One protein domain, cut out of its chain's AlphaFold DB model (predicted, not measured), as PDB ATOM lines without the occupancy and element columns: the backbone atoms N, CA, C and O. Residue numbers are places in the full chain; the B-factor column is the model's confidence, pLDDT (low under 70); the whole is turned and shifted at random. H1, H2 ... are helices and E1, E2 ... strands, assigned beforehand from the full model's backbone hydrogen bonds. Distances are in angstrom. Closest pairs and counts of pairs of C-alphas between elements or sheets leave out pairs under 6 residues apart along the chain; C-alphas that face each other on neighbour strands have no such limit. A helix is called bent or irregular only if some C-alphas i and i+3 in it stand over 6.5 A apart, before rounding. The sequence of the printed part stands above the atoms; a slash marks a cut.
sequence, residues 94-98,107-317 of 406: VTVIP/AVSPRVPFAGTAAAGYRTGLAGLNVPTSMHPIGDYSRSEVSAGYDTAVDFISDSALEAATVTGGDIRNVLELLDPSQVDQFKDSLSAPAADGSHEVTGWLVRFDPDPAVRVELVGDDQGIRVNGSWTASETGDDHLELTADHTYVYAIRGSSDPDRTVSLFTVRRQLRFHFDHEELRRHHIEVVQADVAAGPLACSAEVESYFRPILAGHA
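AT A GLANCE: This is residues 94 to 98 and 107 to 317 of the 406 residues of an uncharacterized protein of Streptomyces paucisporeus (UniProt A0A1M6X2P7). Picture one twisted sheet, whose long strands E3, E4, E5 and E6 curl round one long helix, H3; short E1 adds to E6, and short E2 pairs with one end of E4. Smaller helices sit on and near this core: H2 and H7 lie on the same face of the sheet as H3, H2, H5 and H9 pack on H3 itself, H6 packs on H7 and is apart from H3, and H1 lies on the opposite face of the sheet. You have 216 printed residues with nine named helices and six named strands, in the order E1 H1 H2 H3 H4 H5 H6 H7 E2 H8 E3 E4 E5 H9 E6; the class is mixed, helices and strands. The sheet is branched and its pairing mixed: E1 and E6 are parallel, its other neighbour pairs antiparallel. The whole is compact, with a radius of gyration of the C-alphas of 17.4 A and spans of 57 by 38 by 26 A.

HOW THE PARTS SIT: Start with E4, residues 242 to 256, which has three neighbours and bends by 54 degrees at residue 253. On one side of it look for E3, residues 226 to 236, beside residues 242 to 252, and E2, residues 217 to 219, beside residues 253 to 256; on the other side is E5, residues 265 to 277. E3, E4 and E5 form a meander, each strand the antiparallel neighbour of the one before; E3 and E4 are a hairpin, as are E4 and E5. Within hydrogen-bond range are N 231 and O 247 at 2.9 A, N 218 and O 255 at 2.8 A, and N 250 and O 269 at 2.7 A. E6, residues 288 to 297, is antiparallel to E5, with N 268 and O 297 at 2.7 A; edge strand E1, residues 94 to 98, is parallel to E6, with N 97 and O 294 at 2.8 A. The sheet curls round H3, residues 143 to 162, the hub, which touches four helices. With residues 152 to 160 alone it touches H5, residues 173 to 178, at a shallow tilt of 23 degrees, opposite ways; the closest C-alphas are those of Asp 159 and Val 175, 5.9 A. With residues 145 to 152 alone it touches H9, residues 279 to 284, at a steep tilt of 51 degrees, the same way; the closest C-alphas are those of Gly 149 and Leu 282, 6.0 A. With residues 154 to 162 alone it touches H2, residues 125 to 129, closest at the C-alphas of Gly 125 and Leu 162, 6.4 A; H2 is over E3, at a height over the sheet of 4.6 A. H3 touches H4, residues 164 to 167, only at the corner, closest at the C-alphas of Ala 161 and Val 167, 6.2 A. H7, residues 202 to 205, is on the same face as H3, at a height of 7.3 A, and touches H6, residues 184 to 192, closest at the C-alphas of Ser 190 and Val 202, 5.4 A. H5 and H6 are not on the sheet; H4, H9 and H8, residues 222 to 225, only graze it. H1, residues 118 to 121, is on the opposite face from H3, at a height of 8.8 A; it is irregular, with C-alphas 118 and 121 7.2 A apart. Every O i to N i+4 pair is within hydrogen-bond range in H3, H5, H6 and H9; H2 has 0 of 1, but 2 of 2 O i to N i+3 pairs, and H1, H4, H7 and H8 are too short for an O i to N i+4 pair.

IN THESE COORDINATES: Find C-alpha 94 at (46.107, -19.544, 2.255), where E1 begins. From C-alpha 143 at (52.495, -24.003, -26.663), H3 runs 26.7 A. E3 spans 31.3 A, E4 41.2 A and E5 37.2 A; E6 runs 26.4 A to C-alpha 297 at (39.931, -3.894, 2.335).

THE WHOLE: The C-alphas farthest apart are those of Asp 140 and Pro 260, 57.4 A. Residues 99 to 106 are not printed, and C-alphas 98 and 107 are 19.8 A apart across the cut. The links H2 to H3 and H7 to E2 are long. Residues 298 to 317 hold no named element. The mean pLDDT of the printed part is 93.7; residues 222 to 224 are under 70.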
ATOM      1  N   VAL A  94      46.705 -20.881   2.268       95.38
ATOM      2  CA  VAL A  94      46.107 -19.544   2.255       95.38
ATOM      3  C   VAL A  94      46.796 -18.612   3.242       95.38
ATOM      4  O   VAL A  94      47.186 -18.994   4.342       95.38
ATOM      5  N   THR A  95      46.931 -17.348   2.855       94.19
ATOM      6  CA  THR A  95      47.186 -16.235   3.772       94.19
ATOM      7  C   THR A  95      46.231 -15.096   3.438       94.19
ATOM      8  O   THR A  95      46.190 -14.648   2.295       94.19
ATOM      9  N   VAL A  96      45.479 -14.596   4.424       93.81
ATOM     10  CA  VAL A  96      44.548 -13.469   4.242       93.81
ATOM     11  C   VAL A  96      44.920 -12.313   5.161       93.81
ATOM     12  O   VAL A  96      45.063 -12.481   6.369       93.81
ATOM     13  N   ILE A  97      45.052 -11.117   4.588       92.38
ATOM     14  CA  ILE A  97      45.453  -9.895   5.286       92.38
ATOM     15  C   ILE A  97      44.369  -8.828   5.115       92.38
ATOM     16  O   ILE A  97      44.196  -8.271   4.023       92.38
ATOM     17  N   PRO A  98      43.652  -8.484   6.194       92.69
ATOM     18  CA  PRO A  98      42.757  -7.339   6.212       92.69
ATOM     19  C   PRO A  98      43.523  -6.018   6.035       92.69
ATOM     20  O   PRO A  98      44.483  -5.733   6.758       92.69
ATOM     21  N   ALA A 107      33.397   8.314   0.177       94.19
ATOM     22  CA  ALA A 107      32.377   8.038  -0.822       94.19
ATOM     23  C   ALA A 107      32.896   8.356  -2.231       94.19
ATOM     24  O   ALA A 107      33.589   9.357  -2.435       94.19
ATOM     25  N   VAL A 108      32.491   7.557  -3.216       93.50
ATOM     26  CA  VAL A 108      32.740   7.816  -4.640       93.50
ATOM     27  C   VAL A 108      31.441   8.055  -5.406       93.50
ATOM     28  O   VAL A 108      30.339   7.768  -4.938       93.50
ATOM     29  N   SER A 109      31.564   8.614  -6.610       90.88
ATOM     30  CA  SER A 109      30.418   8.883  -7.482       90.88
ATOM     31  C   SER A 109      29.733   7.582  -7.919       90.88
ATOM     32  O   SER A 109      30.387   6.754  -8.546       90.88
ATOM     33  N   PRO A 110      28.409   7.419  -7.744       89.06
ATOM     34  CA  PRO A 110      27.713   6.225  -8.225       89.06
ATOM     35  C   PRO A 110      27.723   6.058  -9.751       89.06
ATOM     36  O   PRO A 110      27.539   4.953 -10.249       89.06
ATOM     37  N   ARG A 111      27.905   7.148 -10.512       87.75
ATOM     38  CA  ARG A 111      27.925   7.102 -11.987       87.75
ATOM     39  C   ARG A 111      29.299   6.775 -12.553       87.75
ATOM     40  O   ARG A 111      29.390   6.193 -13.626       87.75
ATOM     41  N   VAL A 112      30.352   7.215 -11.871       90.56
ATOM     42  CA  VAL A 112      31.746   7.067 -12.305       90.56
ATOM     43  C   VAL A 112      32.627   6.746 -11.091       90.56
ATOM     44  O   VAL A 112      33.478   7.553 -10.723       90.56
ATOM     45  N   PRO A 113      32.419   5.587 -10.436       92.06
ATOM     46  CA  PRO A 113      32.996   5.298  -9.116       92.06
ATOM     47  C   PRO A 113      34.526   5.263  -9.094       92.06
ATOM     48  O   PRO A 113      35.136   5.492  -8.056       92.06
ATOM     49  N   PHE A 114      35.152   5.035 -10.247       92.94
ATOM     50  CA  PHE A 114      36.606   4.944 -10.383       92.94
ATOM     51  C   PHE A 114      37.266   6.239 -10.858       92.94
ATOM     52  O   PHE A 114      38.489   6.308 -10.939       92.94
ATOM     53  N   ALA A 115      36.495   7.270 -11.215       92.00
ATOM     54  CA  ALA A 115      37.073   8.513 -11.710       92.00
ATOM     55  C   ALA A 115      37.853   9.228 -10.597       92.00
ATOM     56  O   ALA A 115      37.308   9.506  -9.532       92.00
ATOM     57  N   GLY A 116      39.121   9.546 -10.869       88.88
ATOM     58  CA  GLY A 116      39.999  10.222  -9.910       88.88
ATOM     59  C   GLY A 116      40.539   9.326  -8.794       88.88
ATOM     60  O   GLY A 116      41.106   9.854  -7.848       88.88
ATOM     61  N   THR A 117      40.381   8.001  -8.892       91.00
ATOM     62  CA  THR A 117      40.951   7.041  -7.933       91.00
ATOM     63  C   THR A 117      42.151   6.309  -8.535       91.00
ATOM     64  O   THR A 117      42.371   6.350  -9.749       91.00
ATOM     65  N   ALA A 118      42.917   5.586  -7.713       90.94
ATOM     66  CA  ALA A 118      44.033   4.759  -8.187       90.94
ATOM     67  C   ALA A 118      43.605   3.695  -9.225       90.94
ATOM     68  O   ALA A 118      44.392   3.306 -10.086       90.94
ATOM     69  N   ALA A 119      42.339   3.271  -9.191       93.62
ATOM     70  CA  ALA A 119      41.767   2.296 -10.114       93.62
ATOM     71  C   ALA A 119      41.245   2.915 -11.427       93.62
ATOM     72  O   ALA A 119      40.723   2.192 -12.274       93.62
ATOM     73  N   ALA A 120      41.373   4.233 -11.631       92.75
ATOM     74  CA  ALA A 120      40.887   4.904 -12.841       92.75
ATOM     75  C   ALA A 120      41.508   4.335 -14.130       92.75
ATOM     76  O   ALA A 120      40.847   4.293 -15.166       92.75
ATOM     77  N   GLY A 121      42.774   3.903 -14.063       92.12
ATOM     78  CA  GLY A 121      43.511   3.318 -15.188       92.12
ATOM     79  C   GLY A 121      43.349   1.803 -15.342       92.12
ATOM     80  O   GLY A 121      43.907   1.228 -16.274       92.12
ATOM     81  N   TYR A 122      42.628   1.141 -14.437       95.56
ATOM     82  CA  TYR A 122      42.453  -0.308 -14.476       95.56
ATOM     83  C   TYR A 122      41.414  -0.682 -15.538       95.56
ATOM     84  O   TYR A 122      40.426   0.029 -15.764       95.56
ATOM     85  N   ARG A 123      41.615  -1.823 -16.198       94.94
ATOM     86  CA  ARG A 123      40.668  -2.299 -17.216       94.94
ATOM     87  C   ARG A 123      39.506  -3.030 -16.543       94.94
ATOM     88  O   ARG A 123      39.566  -3.366 -15.368       94.94
ATOM     89  N   THR A 124      38.404  -3.194 -17.261       93.50
ATOM     90  CA  THR A 124      37.196  -3.836 -16.725       93.50
ATOM     91  C   THR A 124      37.309  -5.358 -16.801       93.50
ATOM     92  O   THR A 124      37.655  -5.876 -17.864       93.50
ATOM     93  N   GLY A 125      36.973  -6.054 -15.708       93.00
ATOM     94  CA  GLY A 125      36.834  -7.514 -15.655       93.00
ATOM     95  C   GLY A 125      38.010  -8.267 -16.285       93.00
ATOM     96  O   GLY A 125      39.172  -7.916 -16.064       93.00
ATOM     97  N   LEU A 126      37.699  -9.253 -17.135       93.94
ATOM     98  CA  LEU A 126      38.679 -10.108 -17.824       93.94
ATOM     99  C   LEU A 126      39.736  -9.327 -18.607       93.94
ATOM    100  O   LEU A 126      40.900  -9.723 -18.657       93.94
ATOM    101  N   ALA A 127      39.372  -8.174 -19.178       94.00
ATOM    102  CA  ALA A 127      40.337  -7.361 -19.905       94.00
ATOM    103  C   ALA A 127      41.487  -6.918 -18.994       94.00
ATOM    104  O   ALA A 127      42.599  -6.732 -19.479       94.00
ATOM    105  N   GLY A 128      41.267  -6.743 -17.689       95.38
ATOM    106  CA  GLY A 128      42.290  -6.371 -16.709       95.38
ATOM    107  C   GLY A 128      43.236  -7.491 -16.280       95.38
ATOM    108  O   GLY A 128      44.231  -7.195 -15.620       95.38
ATOM    109  N   LEU A 129      43.003  -8.733 -16.719       96.50
ATOM    110  CA  LEU A 129      43.868  -9.862 -16.380       96.50
ATOM    111  C   LEU A 129      45.230  -9.814 -17.079       96.50
ATOM    112  O   LEU A 129      46.152 -10.445 -16.583       96.50
ATOM    113  N   ASN A 130      45.391  -9.056 -18.177       96.00
ATOM    114  CA  ASN A 130      46.655  -8.973 -18.933       96.00
ATOM    115  C   ASN A 130      47.195 -10.353 -19.363       96.00
ATOM    116  O   ASN A 130      48.396 -10.602 -19.266       96.00
ATOM    117  N   VAL A 131      46.326 -11.260 -19.819       96.25
ATOM    118  CA  VAL A 131      46.768 -12.564 -20.336       96.25
ATOM    119  C   VAL A 131      47.738 -12.342 -21.512       96.25
ATOM    120  O   VAL A 131      47.436 -11.519 -22.387       96.25
ATOM    121  N   PRO A 132      48.903 -13.017 -21.547       95.12
ATOM    122  CA  PRO A 132      49.854 -12.881 -22.645       95.12
ATOM    123  C   PRO A 132      49.212 -13.177 -24.005       95.12
ATOM    124  O   PRO A 132      48.539 -14.183 -24.187       95.12
ATOM    125  N   THR A 133      49.458 -12.323 -25.001       91.56
ATOM    126  CA  THR A 133      48.909 -12.502 -26.361       91.56
ATOM    127  C   THR A 133      49.654 -13.552 -27.187       91.56
ATOM    128  O   THR A 133      49.205 -13.932 -28.267       91.56
ATOM    129  N   SER A 134      50.829 -13.982 -26.726       91.81
ATOM    130  CA  SER A 134      51.666 -14.976 -27.391       91.81
ATOM    131  C   SER A 134      52.213 -15.966 -26.374       91.81
ATOM    132  O   SER A 134      53.019 -15.598 -25.523       91.81
ATOM    133  N   MET A 135      51.789 -17.221 -26.498       94.75
ATOM    134  CA  MET A 135      52.283 -18.332 -25.690       94.75
ATOM    135  C   MET A 135      53.502 -18.969 -26.352       94.75
ATOM    136  O   MET A 135      53.571 -19.095 -27.582       94.75
ATOM    137  N   HIS A 136      54.428 -19.421 -25.519       95.69
ATOM    138  CA  HIS A 136      55.609 -20.181 -25.902       95.69
ATOM    139  C   HIS A 136      55.615 -21.505 -25.130       95.69
ATOM    140  O   HIS A 136      55.002 -21.558 -24.065       95.69
ATOM    141  N   PRO A 137      56.257 -22.564 -25.650       97.19
ATOM    142  CA  PRO A 137      56.510 -23.767 -24.863       97.19
ATOM    143  C   PRO A 137      57.311 -23.432 -23.601       97.19
ATOM    144  O   PRO A 137      58.160 -22.533 -23.636       97.19
ATOM    145  N   ILE A 138      57.047 -24.151 -22.517       97.19
ATOM    146  CA  ILE A 138      57.726 -24.006 -21.227       97.19
ATOM    147  C   ILE A 138      58.097 -25.410 -20.781       97.19
ATOM    148  O   ILE A 138      57.201 -26.208 -20.539       97.19
ATOM    149  N   GLY A 139      59.393 -25.708 -20.700       94.50
ATOM    150  CA  GLY A 139      59.809 -27.053 -20.321       94.50
ATOM    151  C   GLY A 139      59.302 -28.111 -21.295       94.50
ATOM    152  O   GLY A 139      59.401 -27.926 -22.516       94.50
ATOM    153  N   ASP A 140      58.693 -29.156 -20.744       94.56
ATOM    154  CA  ASP A 140      58.048 -30.233 -21.499       94.56
ATOM    155  C   ASP A 140      56.610 -29.896 -21.946       94.56
ATOM    156  O   ASP A 140      55.997 -30.639 -22.721       94.56
ATOM    157  N   TYR A 141      56.092 -28.722 -21.575       97.69
ATOM    158  CA  TYR A 141      54.763 -28.256 -21.964       97.69
ATOM    159  C   TYR A 141      54.778 -27.543 -23.315       97.69
ATOM    160  O   TYR A 141      55.441 -26.519 -23.540       97.69
ATOM    161  N   SER A 142      53.969 -28.050 -24.243       97.44
ATOM    162  CA  SER A 142      53.779 -27.455 -25.561       97.44
ATOM    163  C   SER A 142      53.092 -26.087 -25.485       97.44
ATOM    164  O   SER A 142      52.387 -25.748 -24.539       97.44
ATOM    165  N   ARG A 143      53.209 -25.290 -26.555       97.75
ATOM    166  CA  ARG A 143      52.495 -24.003 -26.663       97.75
ATOM    167  C   ARG A 143      50.979 -24.143 -26.452       97.75
ATOM    168  O   ARG A 143      50.364 -23.230 -25.910       97.75
ATOM    169  N   SER A 144      50.378 -25.233 -26.934       97.50
ATOM    170  CA  SER A 144      48.947 -25.510 -26.763       97.50
ATOM    171  C   SER A 144      48.590 -25.832 -25.319       97.50
ATOM    172  O   SER A 144      47.558 -25.375 -24.852       97.50
ATOM    173  N   GLU A 145      49.450 -26.564 -24.616       98.00
ATOM    174  CA  GLU A 145      49.272 -26.893 -23.199       98.00
ATOM    175  C   GLU A 145      49.412 -25.656 -22.318       98.00
ATOM    176  O   GLU A 145      48.537 -25.382 -21.505       98.00
ATOM    177  N   VAL A 146      50.430 -24.828 -22.566       98.38
ATOM    178  CA  VAL A 146      50.575 -23.537 -21.878       98.38
ATOM    179  C   VAL A 146      49.360 -22.640 -22.133       98.38
ATOM    180  O   VAL A 146      48.879 -21.982 -21.216       98.38
ATOM    181  N   SER A 147      48.832 -22.619 -23.363       98.06
ATOM    182  CA  SER A 147      47.595 -21.887 -23.672       98.06
ATOM    183  C   SER A 147      46.400 -22.430 -22.892       98.06
ATOM    184  O   SER A 147      45.675 -21.634 -22.310       98.06
ATOM    185  N   ALA A 148      46.224 -23.754 -22.845       98.31
ATOM    186  CA  ALA A 148      45.141 -24.389 -22.100       98.31
ATOM    187  C   ALA A 148      45.220 -24.061 -20.602       98.31
ATOM    188  O   ALA A 148      44.210 -23.700 -20.015       98.31
ATOM    189  N   GLY A 149      46.417 -24.073 -20.006       98.31
ATOM    190  CA  GLY A 149      46.599 -23.698 -18.600       98.31
ATOM    191  C   GLY A 149      46.185 -22.250 -18.322       98.31
ATOM    192  O   GLY A 149      45.509 -21.973 -17.332       98.31
ATOM    193  N   TYR A 150      46.529 -21.316 -19.219       98.62
ATOM    194  CA  TYR A 150      46.057 -19.933 -19.113       98.62
ATOM    195  C   TYR A 150      44.538 -19.825 -19.244       98.62
ATOM    196  O   TYR A 150      43.938 -19.061 -18.494       98.62
ATOM    197  N   ASP A 151      43.926 -20.568 -20.168       98.31
ATOM    198  CA  ASP A 151      42.476 -20.564 -20.361       98.31
ATOM    199  C   ASP A 151      41.758 -21.086 -19.098       98.31
ATOM    200  O   ASP A 151      40.905 -20.383 -18.555       98.31
ATOM    201  N   THR A 152      42.178 -22.228 -18.537       98.69
ATOM    202  CA  THR A 152      41.626 -22.767 -17.278       98.69
ATOM    203  C   THR A 152      41.821 -21.809 -16.101       98.69
ATOM    204  O   THR A 152      40.897 -21.573 -15.321       98.69
ATOM    205  N   ALA A 153      43.006 -21.202 -15.966       98.62
ATOM    206  CA  ALA A 153      43.279 -20.247 -14.893       98.62
ATOM    207  C   ALA A 153      42.451 -18.956 -15.028       98.62
ATOM    208  O   ALA A 153      42.049 -18.363 -14.024       98.62
ATOM    209  N   VAL A 154      42.187 -18.505 -16.259       98.56
ATOM    210  CA  VAL A 154      41.302 -17.365 -16.530       98.56
ATOM    211  C   VAL A 154      39.870 -17.687 -16.127       98.56
ATOM    212  O   VAL A 154      39.253 -16.845 -15.471       98.56
ATOM    213  N   ASP A 155      39.369 -18.877 -16.455       98.44
ATOM    214  CA  ASP A 155      38.034 -19.324 -16.046       98.44
ATOM    215  C   ASP A 155      37.928 -19.376 -14.517       98.44
ATOM    216  O   ASP A 155      37.046 -18.739 -13.938       98.44
ATOM    217  N   PHE A 156      38.910 -19.983 -13.838       98.56
ATOM    218  CA  PHE A 156      38.946 -20.029 -12.375       98.56
ATOM    219  C   PHE A 156      38.939 -18.627 -11.749       98.56
ATOM    220  O   PHE A 156      38.210 -18.363 -10.790       98.56
ATOM    221  N   ILE A 157      39.736 -17.691 -12.269       97.88
ATOM    222  CA  ILE A 157      39.759 -16.304 -11.777       97.88
ATOM    223  C   ILE A 157      38.436 -15.587 -12.061       97.88
ATOM    224  O   ILE A 157      37.959 -14.822 -11.215       97.88
ATOM    225  N   SER A 158      37.847 -15.820 -13.232       96.56
ATOM    226  CA  SER A 158      36.554 -15.259 -13.609       96.56
ATOM    227  C   SER A 158      35.482 -15.688 -12.616       96.56
ATOM    228  O   SER A 158      34.857 -14.838 -11.980       96.56
ATOM    229  N   ASP A 159      35.338 -16.994 -12.413       96.88
ATOM    230  CA  ASP A 159      34.316 -17.558 -11.539       96.88
ATOM    231  C   ASP A 159      34.588 -17.249 -10.061       96.88
ATOM    232  O   ASP A 159      33.659 -16.992  -9.304       96.88
ATOM    233  N   SER A 160      35.850 -17.201  -9.623       97.50
ATOM    234  CA  SER A 160      36.176 -16.992  -8.204       97.50
ATOM    235  C   SER A 160      36.215 -15.528  -7.753       97.50
ATOM    236  O   SER A 160      36.145 -15.275  -6.547       97.50
ATOM    237  N   ALA A 161      36.369 -14.558  -8.662       96.38
ATOM    238  CA  ALA A 161      36.563 -13.149  -8.293       96.38
ATOM    239  C   ALA A 161      35.812 -12.123  -9.150       96.38
ATOM    240  O   ALA A 161      35.715 -10.967  -8.740       96.38
ATOM    241  N   LEU A 162      35.302 -12.484 -10.328       95.06
ATOM    242  CA  LEU A 162      34.652 -11.529 -11.235       95.06
ATOM    243  C   LEU A 162      33.161 -11.795 -11.417       95.06
ATOM    244  O   LEU A 162      32.408 -10.844 -11.625       95.06
ATOM    245  N   GLU A 163      32.736 -13.049 -11.306       93.44
ATOM    246  CA  GLU A 163      31.337 -13.438 -11.415       93.44
ATOM    247  C   GLU A 163      30.517 -12.817 -10.277       93.44
ATOM    248  O   GLU A 163      30.740 -13.083  -9.091       93.44
ATOM    249  N   ALA A 164      29.549 -11.965 -10.625       91.62
ATOM    250  CA  ALA A 164      28.791 -11.205  -9.636       91.62
ATOM    251  C   ALA A 164      28.011 -12.113  -8.684       91.62
ATOM    252  O   ALA A 164      27.899 -11.795  -7.493       91.62
ATOM    253  N   ALA A 165      27.494 -13.244  -9.178       89.44
ATOM    254  CA  ALA A 165      26.818 -14.222  -8.336       89.44
ATOM    255  C   ALA A 165      27.764 -14.770  -7.262       89.44
ATOM    256  O   ALA A 165      27.397 -14.775  -6.089       89.44
ATOM    257  N   THR A 166      28.992 -15.146  -7.619       92.75
ATOM    258  CA  THR A 166      29.989 -15.648  -6.667       92.75
ATOM    259  C   THR A 166      30.420 -14.562  -5.681       92.75
ATOM    260  O   THR A 166      30.366 -14.773  -4.464       92.75
ATOM    261  N   VAL A 167      30.729 -13.362  -6.184       94.12
ATOM    262  CA  VAL A 167      31.178 -12.217  -5.373       94.12
ATOM    263  C   VAL A 167      30.135 -11.774  -4.350       94.12
ATOM    264  O   VAL A 167      30.483 -11.369  -3.240       94.12
ATOM    265  N   THR A 168      28.848 -11.884  -4.672       91.50
ATOM    266  CA  THR A 168      27.746 -11.520  -3.762       91.50
ATOM    267  C   THR A 168      27.246 -12.683  -2.895       91.50
ATOM    268  O   THR A 168      26.186 -12.583  -2.275       91.50
ATOM    269  N   GLY A 169      28.022 -13.770  -2.806       81.31
ATOM    270  CA  GLY A 169      27.769 -14.894  -1.900       81.31
ATOM    271  C   GLY A 169      26.876 -16.003  -2.471       81.31
ATOM    272  O   GLY A 169      26.485 -16.892  -1.719       81.31
ATOM    273  N   GLY A 170      26.570 -15.962  -3.768       83.50
ATOM    274  CA  GLY A 170      25.707 -16.888  -4.503       83.50
ATOM    275  C   GLY A 170      26.402 -18.161  -5.009       83.50
ATOM    276  O   GLY A 170      27.042 -18.870  -4.237       83.50
ATOM    277  N   ASP A 171      26.188 -18.491  -6.289       86.94
ATOM    278  CA  ASP A 171      26.607 -19.763  -6.901       86.94
ATOM    279  C   ASP A 171      28.139 -19.877  -7.011       86.94
ATOM    280  O   ASP A 171      28.830 -18.902  -7.304       86.94
ATOM    281  N   ILE A 172      28.653 -21.080  -6.763       92.69
ATOM    282  CA  ILE A 172      30.082 -21.428  -6.779       92.69
ATOM    283  C   ILE A 172      30.349 -22.724  -7.557       92.69
ATOM    284  O   ILE A 172      31.457 -23.255  -7.507       92.69
ATOM    285  N   ARG A 173      29.334 -23.276  -8.240       93.50
ATOM    286  CA  ARG A 173      29.443 -24.561  -8.947       93.50
ATOM    287  C   ARG A 173      30.519 -24.543 -10.023       93.50
ATOM    288  O   ARG A 173      31.277 -25.497 -10.086       93.50
ATOM    289  N   ASN A 174      30.631 -23.455 -10.784       93.94
ATOM    290  CA  ASN A 174      31.653 -23.347 -11.825       93.94
ATOM    291  C   ASN A 174      33.069 -23.465 -11.241       93.94
ATOM    292  O   ASN A 174      33.899 -24.176 -11.784       93.94
ATOM    293  N   VAL A 175      33.317 -22.853 -10.074       96.31
ATOM    294  CA  VAL A 175      34.608 -22.993  -9.387       96.31
ATOM    295  C   VAL A 175      34.851 -24.448  -8.996       96.31
ATOM    296  O   VAL A 175      35.927 -24.971  -9.254       96.31
ATOM    297  N   LEU A 176      33.848 -25.118  -8.420       95.44
ATOM    298  CA  LEU A 176      33.956 -26.523  -8.017       95.44
ATOM    299  C   LEU A 176      34.226 -27.466  -9.201       95.44
ATOM    300  O   LEU A 176      34.916 -28.462  -9.028       95.44
ATOM    301  N   GLU A 177      33.663 -27.173 -10.374       96.31
ATOM    302  CA  GLU A 177      33.831 -27.967 -11.598       96.31
ATOM    303  C   GLU A 177      35.228 -27.827 -12.221       96.31
ATOM    304  O   GLU A 177      35.645 -28.720 -12.952       96.31
ATOM    305  N   LEU A 178      35.945 -26.737 -11.925       97.88
ATOM    306  CA  LEU A 178      37.313 -26.508 -12.396       97.88
ATOM    307  C   LEU A 178      38.370 -27.129 -11.480       97.88
ATOM    308  O   LEU A 178      39.475 -27.394 -11.935       97.88
ATOM    309  N   LEU A 179      38.081 -27.318 -10.192       97.88
ATOM    310  CA  LEU A 179      39.079 -27.827  -9.252       97.88
ATOM    311  C   LEU A 179      39.477 -29.265  -9.575       97.88
ATOM    312  O   LEU A 179      38.633 -30.100  -9.917       97.88
ATOM    313  N   ASP A 180      40.758 -29.568  -9.380       96.38
ATOM    314  CA  ASP A 180      41.207 -30.952  -9.357       96.38
ATOM    315  C   ASP A 180      40.407 -31.761  -8.307       96.38
ATOM    316  O   ASP A 180      40.154 -31.258  -7.200       96.38
ATOM    317  N   PRO A 181      39.975 -33.006  -8.609       94.88
ATOM    318  CA  PRO A 181      39.203 -33.824  -7.679       94.88
ATOM    319  C   PRO A 181      39.847 -33.997  -6.302       94.88
ATOM    320  O   PRO A 181      39.113 -34.154  -5.324       94.88
ATOM    321  N   SER A 182      41.178 -33.945  -6.201       93.62
ATOM    322  CA  SER A 182      41.902 -34.022  -4.929       93.62
ATOM    323  C   SER A 182      41.656 -32.811  -4.014       93.62
ATOM    324  O   SER A 182      41.672 -32.952  -2.790       93.62
ATOM    325  N   GLN A 183      41.346 -31.635  -4.574       96.06
ATOM    326  CA  GLN A 183      41.101 -30.395  -3.823       96.06
ATOM    327  C   GLN A 183      39.625 -30.175  -3.459       96.06
ATOM    328  O   GLN A 183      39.293 -29.321  -2.631       96.06
ATOM    329  N   VAL A 184      38.713 -30.949  -4.056       96.12
ATOM    330  CA  VAL A 184      37.261 -30.788  -3.881       96.12
ATOM    331  C   VAL A 184      36.829 -30.920  -2.417       96.12
ATOM    332  O   VAL A 184      35.946 -30.179  -1.974       96.12
ATOM    333  N   ASP A 185      37.427 -31.843  -1.665       95.62
ATOM    334  CA  ASP A 185      37.078 -32.044  -0.256       95.62
ATOM    335  C   ASP A 185      37.582 -30.885   0.612       95.62
ATOM    336  O   ASP A 185      36.790 -30.317   1.364       95.62
ATOM    337  N   GLN A 186      38.819 -30.416   0.407       96.62
ATOM    338  CA  GLN A 186      39.339 -29.222   1.090       96.62
ATOM    339  C   GLN A 186      38.458 -27.990   0.828       96.62
ATOM    340  O   GLN A 186      38.139 -27.230   1.747       96.62
ATOM    341  N   PHE A 187      38.024 -27.786  -0.417       97.38
ATOM    342  CA  PHE A 187      37.140 -26.678  -0.771       97.38
ATOM    343  C   PHE A 187      35.776 -26.779  -0.067       97.38
ATOM    344  O   PHE A 187      35.267 -25.789   0.464       97.38
ATOM    345  N   LYS A 188      35.174 -27.975  -0.010       96.12
ATOM    346  CA  LYS A 188      33.905 -28.205   0.706       96.12
ATOM    347  C   LYS A 188      34.045 -28.034   2.216       96.12
ATOM    348  O   LYS A 188      33.146 -27.470   2.846       96.12
ATOM    349  N   ASP A 189      35.152 -28.483   2.789       96.44
ATOM    350  CA  ASP A 189      35.448 -28.321   4.209       96.44
ATOM    351  C   ASP A 189      35.639 -26.843   4.547       96.44
ATOM    352  O   ASP A 189      34.996 -26.351   5.474       96.44
ATOM    353  N   SER A 190      36.360 -26.099   3.697       96.50
ATOM    354  CA  SER A 190      36.477 -24.637   3.796       96.50
ATOM    355  C   SER A 190      35.100 -23.972   3.851       96.50
ATOM    356  O   SER A 190      34.878 -23.072   4.647       96.50
ATOM    357  N   LEU A 191      34.137 -24.416   3.036       94.88
ATOM    358  CA  LEU A 191      32.786 -23.840   3.004       94.88
ATOM    359  C   LEU A 191      31.916 -24.219   4.206       94.88
ATOM    360  O   LEU A 191      31.067 -23.427   4.620       94.88
ATOM    361  N   SER A 192      32.052 -25.445   4.706       95.44
ATOM    362  CA  SER A 192      31.181 -25.988   5.755       95.44
ATOM    363  C   SER A 192      31.674 -25.667   7.165       95.44
ATOM    364  O   SER A 192      30.852 -25.458   8.063       95.44
ATOM    365  N   ALA A 193      32.990 -25.573   7.346       93.00
ATOM    366  CA  ALA A 193      33.654 -25.190   8.582       93.00
ATOM    367  C   ALA A 193      34.850 -24.257   8.290       93.00
ATOM    368  O   ALA A 193      35.996 -24.663   8.484       93.00
ATOM    369  N   PRO A 194      34.599 -23.008   7.844       94.12
ATOM    370  CA  PRO A 194      35.663 -22.047   7.574       94.12
ATOM    371  C   PRO A 194      36.549 -21.826   8.805       94.12
ATOM    372  O   PRO A 194      36.035 -21.666   9.918       94.12
ATOM    373  N   ALA A 195      37.865 -21.773   8.608       86.81
ATOM    374  CA  ALA A 195      38.825 -21.528   9.682       86.81
ATOM    375  C   ALA A 195      40.019 -20.701   9.195       86.81
ATOM    376  O   ALA A 195      40.436 -20.815   8.048       86.81
ATOM    377  N   ALA A 196      40.569 -19.877  10.091       87.50
ATOM    378  CA  ALA A 196      41.787 -19.101   9.859       87.50
ATOM    379  C   ALA A 196      43.047 -19.930  10.196       87.50
ATOM    380  O   ALA A 196      43.798 -19.590  11.118       87.50
ATOM    381  N   ASP A 197      43.210 -21.079   9.541       86.12
ATOM    382  CA  ASP A 197      44.282 -22.055   9.781       86.12
ATOM    383  C   ASP A 197      45.290 -22.184   8.625       86.12
ATOM    384  O   ASP A 197      46.228 -22.980   8.704       86.12
ATOM    385  N   GLY A 198      45.138 -21.363   7.587       89.94
ATOM    386  CA  GLY A 198      45.949 -21.350   6.377       89.94
ATOM    387  C   GLY A 198      45.568 -22.422   5.359       89.94
ATOM    388  O   GLY A 198      46.345 -22.672   4.436       89.94
ATOM    389  N   SER A 199      44.432 -23.101   5.518       92.38
ATOM    390  CA  SER A 199      43.967 -24.157   4.608       92.38
ATOM    391  C   SER A 199      42.455 -24.146   4.373       92.38
ATOM    392  O   SER A 199      42.020 -24.639   3.331       92.38
ATOM    393  N   HIS A 200      41.661 -23.582   5.289       94.75
ATOM    394  CA  HIS A 200      40.195 -23.595   5.231       94.75
ATOM    395  C   HIS A 200      39.555 -22.203   5.120       94.75
ATOM    396  O   HIS A 200      38.347 -22.041   5.320       94.75
ATOM    397  N   GLU A 201      40.329 -21.178   4.774       95.31
ATOM    398  CA  GLU A 201      39.802 -19.860   4.454       95.31
ATOM    399  C   GLU A 201      39.138 -19.874   3.069       95.31
ATOM    400  O   GLU A 201      39.794 -19.845   2.024       95.31
ATOM    401  N   VAL A 202      37.804 -19.815   3.042       96.81
ATOM    402  CA  VAL A 202      36.998 -19.656   1.818       96.81
ATOM    403  C   VAL A 202      37.456 -18.449   1.004       96.81
ATOM    404  O   VAL A 202      37.421 -18.477  -0.226       96.81
ATOM    405  N   THR A 203      37.908 -17.387   1.672       96.81
ATOM    406  CA  THR A 203      38.380 -16.167   1.007       96.81
ATOM    407  C   THR A 203      39.742 -16.302   0.321       96.81
ATOM    408  O   THR A 203      40.106 -15.434  -0.475       96.81
ATOM    409  N   GLY A 204      40.470 -17.400   0.556       96.50
ATOM    410  CA  GLY A 204      41.613 -17.809  -0.266       96.50
ATOM    411  C   GLY A 204      41.175 -18.316  -1.639       96.50
ATOM    412  O   GLY A 204      41.741 -17.932  -2.667       96.50
ATOM    413  N   TRP A 205      40.101 -19.106  -1.660       97.88
ATOM    414  CA  TRP A 205      39.506 -19.655  -2.878       97.88
ATOM    415  C   TRP A 205      38.727 -18.610  -3.678       97.88
ATOM    416  O   TRP A 205      38.824 -18.575  -4.905       97.88
ATOM    417  N   LEU A 206      37.966 -17.751  -2.996       97.75
ATOM    418  CA  LEU A 206      36.914 -16.924  -3.591       97.75
ATOM    419  C   LEU A 206      36.946 -15.490  -3.049       97.75
ATOM    420  O   LEU A 206      37.152 -15.268  -1.861       97.75
ATOM    421  N   VAL A 207      36.618 -14.495  -3.870       97.50
ATOM    422  CA  VAL A 207      36.204 -13.186  -3.345       97.50
ATOM    423  C   VAL A 207      34.713 -13.245  -3.071       97.50
ATOM    424  O   VAL A 207      33.940 -13.427  -4.002       97.50
ATOM    425  N   ARG A 208      34.295 -13.094  -1.809       95.50
ATOM    426  CA  ARG A 208      32.874 -13.161  -1.432       95.50
ATOM    427  C   ARG A 208      32.533 -12.147  -0.362       95.50
ATOM    428  O   ARG A 208      33.192 -12.092   0.674       95.50
ATOM    429  N   PHE A 209      31.474 -11.387  -0.588       96.94
ATOM    430  CA  PHE A 209      30.870 -10.538   0.426       96.94
ATOM    431  C   PHE A 209      29.816 -11.299   1.224       96.94
ATOM    432  O   PHE A 209      29.167 -12.205   0.702       96.94
ATOM    433  N   ASP A 210      29.647 -10.915   2.489       95.50
ATOM    434  CA  ASP A 210      28.684 -11.551   3.386       95.50
ATOM    435  C   ASP A 210      27.240 -11.394   2.853       95.50
ATOM    436  O   ASP A 210      26.781 -10.261   2.644       95.50
ATOM    437  N   PRO A 211      26.514 -12.504   2.607       94.44
ATOM    438  CA  PRO A 211      25.149 -12.460   2.094       94.44
ATOM    439  C   PRO A 211      24.103 -12.075   3.157       94.44
ATOM    440  O   PRO A 211      22.936 -11.870   2.792       94.44
ATOM    441  N   ASP A 212      24.470 -11.968   4.443       92.94
ATOM    442  CA  ASP A 212      23.561 -11.590   5.530       92.94
ATOM    443  C   ASP A 212      22.857 -10.258   5.201       92.94
ATOM    444  O   ASP A 212      23.514  -9.231   5.000       92.94
ATOM    445  N   PRO A 213      21.510 -10.221   5.169       90.25
ATOM    446  CA  PRO A 213      20.748  -9.018   4.848       90.25
ATOM    447  C   PRO A 213      21.097  -7.762   5.658       90.25
ATOM    448  O   PRO A 213      20.824  -6.660   5.176       90.25
ATOM    449  N   ALA A 214      21.661  -7.902   6.858       90.00
ATOM    450  CA  ALA A 214      22.073  -6.790   7.708       90.00
ATOM    451  C   ALA A 214      23.339  -6.078   7.205       90.00
ATOM    452  O   ALA A 214      23.471  -4.870   7.407       90.00
ATOM    453  N   VAL A 215      24.248  -6.801   6.542       91.19
ATOM    454  CA  VAL A 215      25.555  -6.288   6.081       91.19
ATOM    455  C   VAL A 215      25.773  -6.436   4.571       91.19
ATOM    456  O   VAL A 215      26.782  -5.963   4.049       91.19
ATOM    457  N   ARG A 216      24.817  -7.042   3.854       94.19
ATOM    458  CA  ARG A 216      24.907  -7.332   2.420       94.19
ATOM    459  C   ARG A 216      25.191  -6.089   1.590       94.19
ATOM    460  O   ARG A 216      24.475  -5.079   1.664       94.19
ATOM    461  N   VAL A 217      26.148  -6.219   0.682       94.88
ATOM    462  CA  VAL A 217      26.485  -5.196  -0.310       94.88
ATOM    463  C   VAL A 217      25.940  -5.543  -1.695       94.88
ATOM    464  O   VAL A 217      25.694  -6.701  -2.020       94.88
ATOM    465  N   GLU A 218      25.752  -4.519  -2.518       93.50
ATOM    466  CA  GLU A 218      25.427  -4.630  -3.938       93.50
ATOM    467  C   GLU A 218      26.604  -4.111  -4.764       93.50
ATOM    468  O   GLU A 218      27.166  -3.058  -4.437       93.50
ATOM    469  N   LEU A 219      26.926  -4.801  -5.859       93.75
ATOM    470  CA  LEU A 219      27.850  -4.290  -6.870       93.75
ATOM    471  C   LEU A 219      27.221  -3.110  -7.622       93.75
ATOM    472  O   LEU A 219      26.020  -3.073  -7.901       93.75
ATOM    473  N   VAL A 220      28.051  -2.125  -7.952       91.75
ATOM    474  CA  VAL A 220      27.669  -0.940  -8.718       91.75
ATOM    475  C   VAL A 220      28.298  -1.024 -10.104       91.75
ATOM    476  O   VAL A 220      29.517  -1.020 -10.235       91.75
ATOM    477  N   GLY A 221      27.456  -1.022 -11.140       79.12
ATOM    478  CA  GLY A 221      27.898  -1.077 -12.539       79.12
ATOM    479  C   GLY A 221      27.901  -2.475 -13.166       79.12
ATOM    480  O   GLY A 221      28.575  -2.648 -14.179       79.12
ATOM    481  N   ASP A 222      27.149  -3.425 -12.594       67.44
ATOM    482  CA  ASP A 222      27.060  -4.838 -13.012       67.44
ATOM    483  C   ASP A 222      28.457  -5.504 -13.103       67.44
ATOM    484  O   ASP A 222      29.413  -5.012 -12.499       67.44
ATOM    485  N   ASP A 223      28.619  -6.603 -13.845       54.88
ATOM    486  CA  ASP A 223      29.898  -7.343 -13.990       54.88
ATOM    487  C   ASP A 223      31.006  -6.492 -14.650       54.88
ATOM    488  O   ASP A 223      32.204  -6.767 -14.573       54.88
ATOM    489  N   GLN A 224      30.607  -5.389 -15.290       60.06
ATOM    490  CA  GLN A 224      31.488  -4.375 -15.876       60.06
ATOM    491  C   GLN A 224      32.023  -3.373 -14.830       60.06
ATOM    492  O   GLN A 224      32.904  -2.553 -15.126       60.06
ATOM    493  N   GLY A 225      31.474  -3.421 -13.615       74.31
ATOM    494  CA  GLY A 225      31.780  -2.555 -12.487       74.31
ATOM    495  C   GLY A 225      33.032  -2.955 -11.715       74.31
ATOM    496  O   GLY A 225      33.413  -2.226 -10.808       74.31
ATOM    497  N   ILE A 226      33.694  -4.062 -12.064       94.12
ATOM    498  CA  ILE A 226      34.924  -4.511 -11.399       94.12
ATOM    499  C   ILE A 226      36.137  -4.065 -12.217       94.12
ATOM    500  O   ILE A 226      36.274  -4.375 -13.406       94.12
ATOM    501  N   ARG A 227      37.033  -3.309 -11.579       95.94
ATOM    502  CA  ARG A 227      38.302  -2.861 -12.165       95.94
ATOM    503  C   ARG A 227      39.409  -3.829 -11.804       95.94
ATOM    504  O   ARG A 227      39.571  -4.152 -10.635       95.94
ATOM    505  N   VAL A 228      40.197  -4.236 -12.788       97.56
ATOM    506  CA  VAL A 228      41.260  -5.218 -12.609       97.56
ATOM    507  C   VAL A 228      42.554  -4.722 -13.236       97.56
ATOM    508  O   VAL A 228      42.572  -4.132 -14.324       97.56
ATOM    509  N   ASN A 229      43.648  -4.971 -12.532       96.88
ATOM    510  CA  ASN A 229      44.994  -4.850 -13.057       96.88
ATOM    511  C   ASN A 229      45.870  -5.923 -12.422       96.88
ATOM    512  O   ASN A 229      45.863  -6.093 -11.204       96.88
ATOM    513  N   GLY A 230      46.648  -6.618 -13.234       94.81
ATOM    514  CA  GLY A 230      47.555  -7.639 -12.738       94.81
ATOM    515  C   GLY A 230      48.497  -8.159 -13.799       94.81
ATOM    516  O   GLY A 230      48.579  -7.612 -14.900       94.81
ATOM    517  N   SER A 231      49.221  -9.205 -13.452       95.25
ATOM    518  CA  SER A 231      50.229  -9.818 -14.306       95.25
ATOM    519  C   SER A 231      50.280 -11.317 -14.083       95.25
ATOM    520  O   SER A 231      49.857 -11.813 -13.042       95.25
ATOM    521  N   TRP A 232      50.871 -12.000 -15.053       98.12
ATOM    522  CA  TRP A 232      51.111 -13.429 -15.009       98.12
ATOM    523  C   TRP A 232      52.600 -13.729 -15.079       98.12
ATOM    524  O   TRP A 232      53.345 -13.026 -15.767       98.12
ATOM    525  N   THR A 233      53.011 -14.814 -14.440       97.06
ATOM    526  CA  THR A 233      54.283 -15.492 -14.701       97.06
ATOM    527  C   THR A 233      54.021 -16.977 -14.903       97.06
ATOM    528  O   THR A 233      53.062 -17.510 -14.352       97.06
ATOM    529  N   ALA A 234      54.856 -17.626 -15.707       97.12
ATOM    530  CA  ALA A 234      54.753 -19.050 -15.988       97.12
ATOM    531  C   ALA A 234      56.141 -19.693 -15.945       97.12
ATOM    532  O   ALA A 234      57.109 -19.098 -16.435       97.12
ATOM    533  N   SER A 235      56.226 -20.882 -15.367       95.75
ATOM    534  CA  SER A 235      57.446 -21.683 -15.254       95.75
ATOM    535  C   SER A 235      57.097 -23.162 -15.152       95.75
ATOM    536  O   SER A 235      55.964 -23.505 -14.854       95.75
ATOM    537  N   GLU A 236      58.069 -24.032 -15.378       93.19
ATOM    538  CA  GLU A 236      57.975 -25.445 -15.009       93.19
ATOM    539  C   GLU A 236      58.624 -25.627 -13.631       93.19
ATOM    540  O   GLU A 236      59.666 -25.015 -13.350       93.19
ATOM    541  N   THR A 237      57.986 -26.392 -12.749       87.81
ATOM    542  CA  THR A 237      58.525 -26.717 -11.423       87.81
ATOM    543  C   THR A 237      59.476 -27.912 -11.505       87.81
ATOM    544  O   THR A 237      59.530 -28.620 -12.501       87.81
ATOM    545  N   GLY A 238      60.253 -28.152 -10.443       71.75
ATOM    546  CA  GLY A 238      61.152 -29.315 -10.381       71.75
ATOM    547  C   GLY A 238      60.440 -30.669 -10.269       71.75
ATOM    548  O   GLY A 238      61.119 -31.690 -10.333       71.75
ATOM    549  N   ASP A 239      59.115 -30.652 -10.102       75.12
ATOM    550  CA  ASP A 239      58.242 -31.822  -9.994       75.12
ATOM    551  C   ASP A 239      57.445 -32.043 -11.303       75.12
ATOM    552  O   ASP A 239      56.391 -32.665 -11.291       75.12
ATOM    553  N   ASP A 240      57.936 -31.509 -12.429       85.69
ATOM    554  CA  ASP A 240      57.359 -31.619 -13.780       85.69
ATOM    555  C   ASP A 240      55.945 -31.015 -13.949       85.69
ATOM    556  O   ASP A 240      55.223 -31.373 -14.879       85.69
ATOM    557  N   HIS A 241      55.543 -30.047 -13.115       94.75
ATOM    558  CA  HIS A 241      54.281 -29.309 -13.285       94.75
ATOM    559  C   HIS A 241      54.479 -27.979 -14.020       94.75
ATOM    560  O   HIS A 241      55.435 -27.237 -13.767       94.75
ATOM    561  N   LEU A 242      53.519 -27.609 -14.868       97.81
ATOM    562  CA  LEU A 242      53.380 -26.239 -15.350       97.81
ATOM    563  C   LEU A 242      52.813 -25.377 -14.220       97.81
ATOM    564  O   LEU A 242      51.662 -25.523 -13.817       97.81
ATOM    565  N   GLU A 243      53.607 -24.426 -13.743       98.06
ATOM    566  CA  GLU A 243      53.190 -23.444 -12.754       98.06
ATOM    567  C   GLU A 243      52.799 -22.127 -13.418       98.06
ATOM    568  O   GLU A 243      53.608 -21.487 -14.102       98.06
ATOM    569  N   LEU A 244      51.578 -21.672 -13.146       98.50
ATOM    570  CA  LEU A 244      51.119 -20.327 -13.473       98.50
ATOM    571  C   LEU A 244      50.916 -19.533 -12.184       98.50
ATOM    572  O   LEU A 244      50.170 -19.941 -11.299       98.50
ATOM    573  N   THR A 245      51.539 -18.361 -12.087       98.50
ATOM    574  CA  THR A 245      51.285 -17.414 -10.994       98.50
ATOM    575  C   THR A 245      50.547 -16.188 -11.523       98.50
ATOM    576  O   THR A 245      50.966 -15.561 -12.498       98.50
ATOM    577  N   ALA A 246      49.459 -15.835 -10.848       98.50
ATOM    578  CA  ALA A 246      48.571 -14.721 -11.147       98.50
ATOM    579  C   ALA A 246      48.606 -13.707  -9.996       98.50
ATOM    580  O   ALA A 246      48.170 -14.035  -8.900       98.50
ATOM    581  N   ASP A 247      49.112 -12.488 -10.214       98.06
ATOM    582  CA  ASP A 247      49.065 -11.388  -9.228       98.06
ATOM    583  C   ASP A 247      48.135 -10.294  -9.748       98.06
ATOM    584  O   ASP A 247      48.515  -9.498 -10.618       98.06
ATOM    585  N   HIS A 248      46.906 -10.262  -9.231       98.00
ATOM    586  CA  HIS A 248      45.855  -9.354  -9.679       98.00
ATOM    587  C   HIS A 248      45.277  -8.551  -8.526       98.00
ATOM    588  O   HIS A 248      45.010  -9.061  -7.442       98.00
ATOM    589  N   THR A 249      45.033  -7.271  -8.791       98.44
ATOM    590  CA  THR A 249      44.279  -6.372  -7.921       98.44
ATOM    591  C   THR A 249      42.922  -6.078  -8.548       98.44
ATOM    592  O   THR A 249      42.840  -5.545  -9.656       98.44
ATOM    593  N   TYR A 250      41.871  -6.406  -7.810       97.94
ATOM    594  CA  TYR A 250      40.463  -6.205  -8.118       97.94
ATOM    595  C   TYR A 250      39.936  -5.037  -7.289       97.94
ATOM    596  O   TYR A 250      40.188  -4.972  -6.088       97.94
ATOM    597  N   VAL A 251      39.187  -4.126  -7.902       97.81
ATOM    598  CA  VAL A 251      38.524  -3.018  -7.210       97.81
ATOM    599  C   VAL A 251      37.042  -3.035  -7.550       97.81
ATOM    600  O   VAL A 251      36.643  -2.811  -8.696       97.81
ATOM    601  N   TYR A 252      36.238  -3.296  -6.529       97.31
ATOM    602  CA  TYR A 252      34.790  -3.404  -6.578       97.31
ATOM    603  C   TYR A 252      34.178  -2.075  -6.147       97.31
ATOM    604  O   TYR A 252      34.479  -1.564  -5.066       97.31
ATOM    605  N   ALA A 253      33.297  -1.518  -6.973       96.12
ATOM    606  CA  ALA A 253      32.401  -0.460  -6.531       96.12
ATOM    607  C   ALA A 253      31.192  -1.109  -5.851       96.12
ATOM    608  O   ALA A 253      30.448  -1.852  -6.489       96.12
ATOM    609  N   ILE A 254      31.008  -0.841  -4.561       95.88
ATOM    610  CA  ILE A 254      29.978  -1.476  -3.735       95.88
ATOM    611  C   ILE A 254      29.156  -0.447  -2.970       95.88
ATOM    612  O   ILE A 254      29.625   0.648  -2.666       95.88
ATOM    613  N   ARG A 255      27.930  -0.810  -2.611       95.00
ATOM    614  CA  ARG A 255      27.089  -0.045  -1.679       95.00
ATOM    615  C   ARG A 255      26.362  -0.980  -0.728       95.00
ATOM    616  O   ARG A 255      26.079  -2.117  -1.093       95.00
ATOM    617  N   GLY A 256      26.001  -0.497   0.456       94.06
ATOM    618  CA  GLY A 256      25.134  -1.257   1.356       94.06
ATOM    619  C   GLY A 256      23.740  -1.433   0.749       94.06
ATOM    620  O   GLY A 256      23.163  -0.476   0.229       94.06
ATOM    621  N   SER A 257      23.171  -2.637   0.828       88.31
ATOM    622  CA  SER A 257      21.801  -2.895   0.346       88.31
ATOM    623  C   SER A 257      20.759  -2.075   1.118       88.31
ATOM    624  O   SER A 257      19.736  -1.677   0.566       88.31
ATOM    625  N   SER A 258      21.026  -1.825   2.402       83.44
ATOM    626  CA  SER A 258      20.182  -1.066   3.329       83.44
ATOM    627  C   SER A 258      20.531   0.424   3.406       83.44
ATOM    628  O   SER A 258      19.851   1.153   4.127       83.44
ATOM    629  N   ASP A 259      21.554   0.889   2.677       84.12
ATOM    630  CA  ASP A 259      21.993   2.287   2.714       84.12
ATOM    631  C   ASP A 259      20.980   3.199   1.984       84.12
ATOM    632  O   ASP A 259      20.851   3.108   0.752       84.12
ATOM    633  N   PRO A 260      20.264   4.087   2.706       79.88
ATOM    634  CA  PRO A 260      19.283   4.983   2.103       79.88
ATOM    635  C   PRO A 260      19.926   6.033   1.189       79.88
ATOM    636  O   PRO A 260      19.293   6.453   0.217       79.88
ATOM    637  N   ASP A 261      21.174   6.420   1.461       83.62
ATOM    638  CA  ASP A 261      21.896   7.446   0.705       83.62
ATOM    639  C   ASP A 261      22.542   6.871  -0.564       83.62
ATOM    640  O   ASP A 261      23.002   7.617  -1.435       83.62
ATOM    641  N   ARG A 262      22.511   5.536  -0.715       87.12
ATOM    642  CA  ARG A 262      23.054   4.784  -1.860       87.12
ATOM    643  C   ARG A 262      24.510   5.162  -2.131       87.12
ATOM    644  O   ARG A 262      24.933   5.262  -3.289       87.12
ATOM    645  N   THR A 263      25.260   5.366  -1.053       93.31
ATOM    646  CA  THR A 263      26.652   5.784  -1.072       93.31
ATOM    647  C   THR A 263      27.511   4.646  -1.597       93.31
ATOM    648  O   THR A 263      27.365   3.492  -1.195       93.31
ATOM    649  N   VAL A 264      28.418   4.970  -2.516       95.31
ATOM    650  CA  VAL A 264      29.310   3.979  -3.117       95.31
ATOM    651  C   VAL A 264      30.673   4.058  -2.454       95.31
ATOM    652  O   VAL A 264      31.223   5.142  -2.265       95.31
ATOM    653  N   SER A 265      31.200   2.892  -2.110       95.69
ATOM    654  CA  SER A 265      32.540   2.676  -1.570       95.69
ATOM    655  C   SER A 265      33.348   1.869  -2.577       95.69
ATOM    656  O   SER A 265      32.781   1.125  -3.379       95.69
ATOM    657  N   LEU A 266      34.669   1.995  -2.521       96.62
ATOM    658  CA  LEU A 266      35.562   1.082  -3.224       96.62
ATOM    659  C   LEU A 266      36.093   0.044  -2.241       96.62
ATOM    660  O   LEU A 266      36.539   0.403  -1.152       96.62
ATOM    661  N   PHE A 267      36.045  -1.220  -2.642       97.62
ATOM    662  CA  PHE A 267      36.682  -2.330  -1.946       97.62
ATOM    663  C   PHE A 267      37.734  -2.938  -2.864       97.62
ATOM    664  O   PHE A 267      37.450  -3.223  -4.023       97.62
ATOM    665  N   THR A 268      38.943  -3.116  -2.359       97.81
ATOM    666  CA  THR A 268      40.099  -3.602  -3.102       97.81
ATOM    667  C   THR A 268      40.502  -4.966  -2.575       97.81
ATOM    668  O   THR A 268      40.613  -5.152  -1.366       97.81
ATOM    669  N   VAL A 269      40.772  -5.898  -3.482       98.38
ATOM    670  CA  VAL A 269      41.359  -7.202  -3.176       98.38
ATOM    671  C   VAL A 269      42.567  -7.401  -4.076       98.38
ATOM    672  O   VAL A 269      42.424  -7.355  -5.292       98.38
ATOM    673  N   ARG A 270      43.744  -7.647  -3.513       97.88
ATOM    674  CA  ARG A 270      44.890  -8.192  -4.243       97.88
ATOM    675  C   ARG A 270      44.969  -9.683  -3.955       97.88
ATOM    676  O   ARG A 270      44.985 -10.061  -2.789       97.88
ATOM    677  N   ARG A 271      44.997 -10.507  -5.000       97.81
ATOM    678  CA  ARG A 271      45.212 -11.954  -4.906       97.81
ATOM    679  C   ARG A 271      46.460 -12.301  -5.695       97.81
ATOM    680  O   ARG A 271      46.532 -11.971  -6.877       97.81
ATOM    681  N   GLN A 272      47.399 -12.967  -5.041       98.25
ATOM    682  CA  GLN A 272      48.460 -13.702  -5.703       98.25
ATOM    683  C   GLN A 272      48.125 -15.189  -5.606       98.25
ATOM    684  O   GLN A 272      48.128 -15.760  -4.518       98.25
ATOM    685  N   LEU A 273      47.782 -15.789  -6.740       98.69
ATOM    686  CA  LEU A 273      47.422 -17.196  -6.851       98.69
ATOM    687  C   LEU A 273      48.529 -17.948  -7.570       98.69
ATOM    688  O   LEU A 273      49.112 -17.425  -8.522       98.69
ATOM    689  N   ARG A 274      48.791 -19.172  -7.126       98.50
ATOM    690  CA  ARG A 274      49.663 -20.113  -7.820       98.50
ATOM    691  C   ARG A 274      48.864 -21.345  -8.185       98.50
ATOM    692  O   ARG A 274      48.182 -21.911  -7.330       98.50
ATOM    693  N   PHE A 275      48.988 -21.725  -9.442       98.31
ATOM    694  CA  PHE A 275      48.313 -22.860 -10.029       98.31
ATOM    695  C   PHE A 275      49.339 -23.854 -10.529       98.31
ATOM    696  O   PHE A 275      50.322 -23.428 -11.142       98.31
ATOM    697  N   HIS A 276      49.092 -25.135 -10.299       97.31
ATOM    698  CA  HIS A 276      49.833 -26.226 -10.919       97.31
ATOM    699  C   HIS A 276      48.938 -26.958 -11.908       97.31
ATOM    700  O   HIS A 276      47.714 -26.990 -11.764       97.31
ATOM    701  N   PHE A 277      49.586 -27.455 -12.954       97.31
ATOM    702  CA  PHE A 277      48.976 -28.250 -13.997       97.31
ATOM    703  C   PHE A 277      49.937 -29.357 -14.410       97.31
ATOM    704  O   PHE A 277      51.092 -29.080 -14.740       97.31
ATOM    705  N   ASP A 278      49.444 -30.578 -14.462       95.06
ATOM    706  CA  ASP A 278      50.008 -31.702 -15.179       95.06
ATOM    707  C   ASP A 278      49.344 -31.843 -16.568       95.06
ATOM    708  O   ASP A 278      48.437 -31.102 -16.970       95.06
ATOM    709  N   HIS A 279      49.792 -32.814 -17.361       95.81
ATOM    710  CA  HIS A 279      49.211 -33.045 -18.686       95.81
ATOM    711  C   HIS A 279      47.757 -33.556 -18.652       95.81
ATOM    712  O   HIS A 279      47.050 -33.458 -19.662       95.81
ATOM    713  N   GLU A 280      47.304 -34.188 -17.571       94.50
ATOM    714  CA  GLU A 280      45.941 -34.697 -17.420       94.50
ATOM    715  C   GLU A 280      44.951 -33.590 -17.060       94.50
ATOM    716  O   GLU A 280      43.911 -33.488 -17.719       94.50
ATOM    717  N   GLU A 281      45.297 -32.732 -16.111       95.06
ATOM    718  CA  GLU A 281      44.560 -31.542 -15.692       95.06
ATOM    719  C   GLU A 281      44.336 -30.605 -16.880       95.06
ATOM    720  O   GLU A 281      43.195 -30.225 -17.163       95.06
ATOM    721  N   LEU A 282      45.373 -30.356 -17.691       97.25
ATOM    722  CA  LEU A 282      45.247 -29.571 -18.927       97.25
ATOM    723  C   LEU A 282      44.280 -30.198 -19.940       97.25
ATOM    724  O   LEU A 282      43.556 -29.484 -20.635       97.25
ATOM    725  N   ARG A 283      44.243 -31.532 -20.048       96.94
ATOM    726  CA  ARG A 283      43.294 -32.231 -20.940       96.94
ATOM    727  C   ARG A 283      41.867 -32.214 -20.401       96.94
ATOM    728  O   ARG A 283      40.931 -32.295 -21.199       96.94
ATOM    729  N   ARG A 284      41.705 -32.191 -19.078       97.12
ATOM    730  CA  ARG A 284      40.407 -32.230 -18.395       97.12
ATOM    731  C   ARG A 284      39.834 -30.856 -18.082       97.12
ATOM    732  O   ARG A 284      38.675 -30.799 -17.691       97.12
ATOM    733  N   HIS A 285      40.590 -29.785 -18.328       98.12
ATOM    734  CA  HIS A 285      40.226 -28.422 -17.932       98.12
ATOM    735  C   HIS A 285      40.081 -28.295 -16.409       98.12
ATOM    736  O   HIS A 285      39.169 -27.638 -15.916       98.12
ATOM    737  N   HIS A 286      40.968 -28.973 -15.677       98.12
ATOM    738  CA  HIS A 286      41.056 -28.892 -14.223       98.12
ATOM    739  C   HIS A 286      42.266 -28.059 -13.790       98.12
ATOM    740  O   HIS A 286      43.182 -27.826 -14.583       98.12
ATOM    741  N   ILE A 287      42.254 -27.605 -12.539       97.81
ATOM    742  CA  ILE A 287      43.307 -26.784 -11.947       97.81
ATOM    743  C   ILE A 287      43.569 -27.177 -10.494       97.81
ATOM    744  O   ILE A 287      42.628 -27.330  -9.709       97.81
ATOM    745  N   GLU A 288      44.844 -27.251 -10.120       97.38
ATOM    746  CA  GLU A 288      45.259 -27.266  -8.719       97.38
ATOM    747  C   GLU A 288      45.616 -25.848  -8.270       97.38
ATOM    748  O   GLU A 288      46.507 -25.203  -8.828       97.38
ATOM    749  N   VAL A 289      44.941 -25.332  -7.242       98.00
ATOM    750  CA  VAL A 289      45.289 -24.051  -6.610       98.00
ATOM    751  C   VAL A 289      46.138 -24.333  -5.380       98.00
ATOM    752  O   VAL A 289      45.623 -24.752  -4.349       98.00
ATOM    753  N   VAL A 290      47.442 -24.099  -5.464       96.38
ATOM    754  CA  VAL A 290      48.390 -24.524  -4.414       96.38
ATOM    755  C   VAL A 290      48.734 -23.407  -3.427       96.38
ATOM    756  O   VAL A 290      49.140 -23.656  -2.289       96.38
ATOM    757  N   GLN A 291      48.555 -22.148  -3.830       97.25
ATOM    758  CA  GLN A 291      48.779 -20.995  -2.958       97.25
ATOM    759  C   GLN A 291      47.816 -19.850  -3.266       97.25
ATOM    760  O   GLN A 291      47.595 -19.517  -4.433       97.25
ATOM    761  N   ALA A 292      47.313 -19.206  -2.213       98.25
ATOM    762  CA  ALA A 292      46.541 -17.975  -2.287       98.25
ATOM    763  C   ALA A 292      46.992 -16.971  -1.218       98.25
ATOM    764  O   ALA A 292      46.670 -17.111  -0.038       98.25
ATOM    765  N   ASP A 293      47.686 -15.918  -1.644       97.19
ATOM    766  CA  ASP A 293      47.973 -14.756  -0.802       97.19
ATOM    767  C   ASP A 293      46.968 -13.646  -1.115       97.19
ATOM    768  O   ASP A 293      46.891 -13.150  -2.245       97.19
ATOM    769  N   VAL A 294      46.183 -13.248  -0.119       97.94
ATOM    770  CA  VAL A 294      45.064 -12.320  -0.278       97.94
ATOM    771  C   VAL A 294      45.242 -11.119   0.637       97.94
ATOM    772  O   VAL A 294      45.397 -11.255   1.845       97.94
ATOM    773  N   ALA A 295      45.154  -9.918   0.076       95.94
ATOM    774  CA  ALA A 295      45.049  -8.676   0.832       95.94
ATOM    775  C   ALA A 295      43.761  -7.951   0.440       95.94
ATOM    776  O   ALA A 295      43.565  -7.650  -0.738       95.94
ATOM    777  N   ALA A 296      42.875  -7.667   1.395       97.25
ATOM    778  CA  ALA A 296      41.530  -7.166   1.105       97.25
ATOM    779  C   ALA A 296      41.108  -6.024   2.036       97.25
ATOM    780  O   ALA A 296      41.277  -6.117   3.247       97.25
ATOM    781  N   GLY A 297      40.509  -4.956   1.510       96.00
ATOM    782  CA  GLY A 297      39.931  -3.894   2.335       96.00
ATOM    783  C   GLY A 297      39.215  -2.795   1.563       96.00
ATOM    784  O   GLY A 297      39.288  -2.764   0.340       96.00
ATOM    785  N   PRO A 298      38.513  -1.877   2.252       96.19
ATOM    786  CA  PRO A 298      38.634  -1.594   3.688       96.19
ATOM    787  C   PRO A 298      37.982  -2.640   4.609       96.19
ATOM    788  O   PRO A 298      36.787  -2.911   4.489       96.19
ATOM    789  N   LEU A 299      38.743  -3.179   5.564       94.38
ATOM    790  CA  LEU A 299      38.284  -4.107   6.609       94.38
ATOM    791  C   LEU A 299      38.736  -3.638   8.001       94.38
ATOM    792  O   LEU A 299      39.634  -2.808   8.138       94.38
ATOM    793  N   ALA A 300      38.113  -4.167   9.055       89.00
ATOM    794  CA  ALA A 300      38.633  -4.020  10.414       89.00
ATOM    795  C   ALA A 300      39.816  -4.979  10.630       89.00
ATOM    796  O   ALA A 300      39.824  -6.074  10.077       89.00
ATOM    797  N   CYS A 301      40.790  -4.614  11.473       86.00
ATOM    798  CA  CYS A 301      41.898  -5.525  11.806       86.00
ATOM    799  C   CYS A 301      41.410  -6.803  12.511       86.00
ATOM    800  O   CYS A 301      41.982  -7.868  12.343       86.00
ATOM    801  N   SER A 302      40.333  -6.693  13.294       79.56
ATOM    802  CA  SER A 302      39.686  -7.811  13.986       79.56
ATOM    803  C   SER A 302      38.626  -8.515  13.131       79.56
ATOM    804  O   SER A 302      37.716  -9.122  13.691       79.56
ATOM    805  N   ALA A 303      38.632  -8.320  11.811       82.25
ATOM    806  CA  ALA A 303      37.655  -8.957  10.944       82.25
ATOM    807  C   ALA A 303      37.914 -10.467  10.882       82.25
ATOM    808  O   ALA A 303      39.027 -10.896  10.593       82.25
ATOM    809  N   GLU A 304      36.861 -11.243  11.111       86.12
ATOM    810  CA  GLU A 304      36.779 -12.651  10.727       86.12
ATOM    811  C   GLU A 304      36.576 -12.687   9.210       86.12
ATOM    812  O   GLU A 304      35.563 -12.197   8.697       86.12
ATOM    813  N   VAL A 305      37.594 -13.148   8.490       92.38
ATOM    814  CA  VAL A 305      37.670 -13.093   7.021       92.38
ATOM    815  C   VAL A 305      37.723 -14.473   6.391       92.38
ATOM    816  O   VAL A 305      37.658 -14.572   5.175       92.38
ATOM    817  N   GLU A 306      37.798 -15.539   7.180       93.31
ATOM    818  CA  GLU A 306      37.862 -16.921   6.714       93.31
ATOM    819  C   GLU A 306      36.629 -17.318   5.893       93.31
ATOM    820  O   GLU A 306      36.746 -18.088   4.948       93.31
ATOM    821  N   SER A 307      35.456 -16.748   6.198       93.69
ATOM    822  CA  SER A 307      34.197 -17.074   5.513       93.69
ATOM    823  C   SER A 307      33.828 -16.070   4.416       93.69
ATOM    824  O   SER A 307      33.538 -16.446   3.280       93.69
ATOM    825  N   TYR A 308      33.793 -14.781   4.769       96.50
ATOM    826  CA  TYR A 308      33.284 -13.701   3.927       96.50
ATOM    827  C   TYR A 308      33.988 -12.386   4.251       96.50
ATOM    828  O   TYR A 308      34.362 -12.125   5.393       96.50
ATOM    829  N   PHE A 309      34.069 -11.492   3.272       97.25
ATOM    830  CA  PHE A 309      34.439 -10.105   3.507       97.25
ATOM    831  C   PHE A 309      33.238  -9.281   3.978       97.25
ATOM    832  O   PHE A 309      32.160  -9.306   3.377       97.25
ATOM    833  N   ARG A 310      33.463  -8.477   5.023       95.94
ATOM    834  CA  ARG A 310      32.521  -7.478   5.553       95.94
ATOM    835  C   ARG A 310      33.120  -6.073   5.418       95.94
ATOM    836  O   ARG A 310      33.802  -5.616   6.337       95.94
ATOM    837  N   PRO A 311      32.919  -5.398   4.272       95.88
ATOM    838  CA  PRO A 311      33.536  -4.105   4.001       95.88
ATOM    839  C   PRO A 311      33.141  -3.024   5.010       95.88
ATOM    840  O   PRO A 311      31.970  -2.890   5.368       95.88
ATOM    841  N   ILE A 312      34.097  -2.174   5.386       94.81
ATOM    842  CA  ILE A 312      33.785  -0.886   6.012       94.81
ATOM    843  C   ILE A 312      33.355   0.070   4.898       94.81
ATOM    844  O   ILE A 312      34.142   0.406   4.014       94.81
ATOM    845  N   LEU A 313      32.092   0.488   4.927       95.31
ATOM    846  CA  LEU A 313      31.512   1.357   3.906       95.31
ATOM    847  C   LEU A 313      31.819   2.837   4.162       95.31
ATOM    848  O   LEU A 313      32.172   3.252   5.267       95.31
ATOM    849  N   ALA A 314      31.646   3.642   3.118       94.75
ATOM    850  CA  ALA A 314      31.836   5.080   3.130       94.75
ATOM    851  C   ALA A 314      31.140   5.750   4.327       94.75
ATOM    852  O   ALA A 314      30.049   5.357   4.745       94.75
ATOM    853  N   GLY A 315      31.801   6.751   4.907       91.88
ATOM    854  CA  GLY A 315      31.331   7.434   6.116       91.88
ATOM    855  C   GLY A 315      31.665   6.715   7.429       91.88
ATOM    856  O   GLY A 315      31.584   7.339   8.486       91.88
ATOM    857  N   HIS A 316      32.129   5.464   7.380       91.75
ATOM    858  CA  HIS A 316      32.559   4.701   8.553       91.75
ATOM    859  C   HIS A 316      34.086   4.557   8.596       91.75
ATOM    860  O   HIS A 316      34.777   4.755   7.597       91.75
ATOM    861  N   ALA A 317      34.623   4.237   9.772       88.88
ATOM    862  CA  ALA A 317      36.049   4.021  10.008       88.88
ATOM    863  C   ALA A 317      36.259   2.722  10.795       88.88
ATOM    864  O   ALA A 317      35.353   2.263  11.495       88.88
TER     865      ALA A 317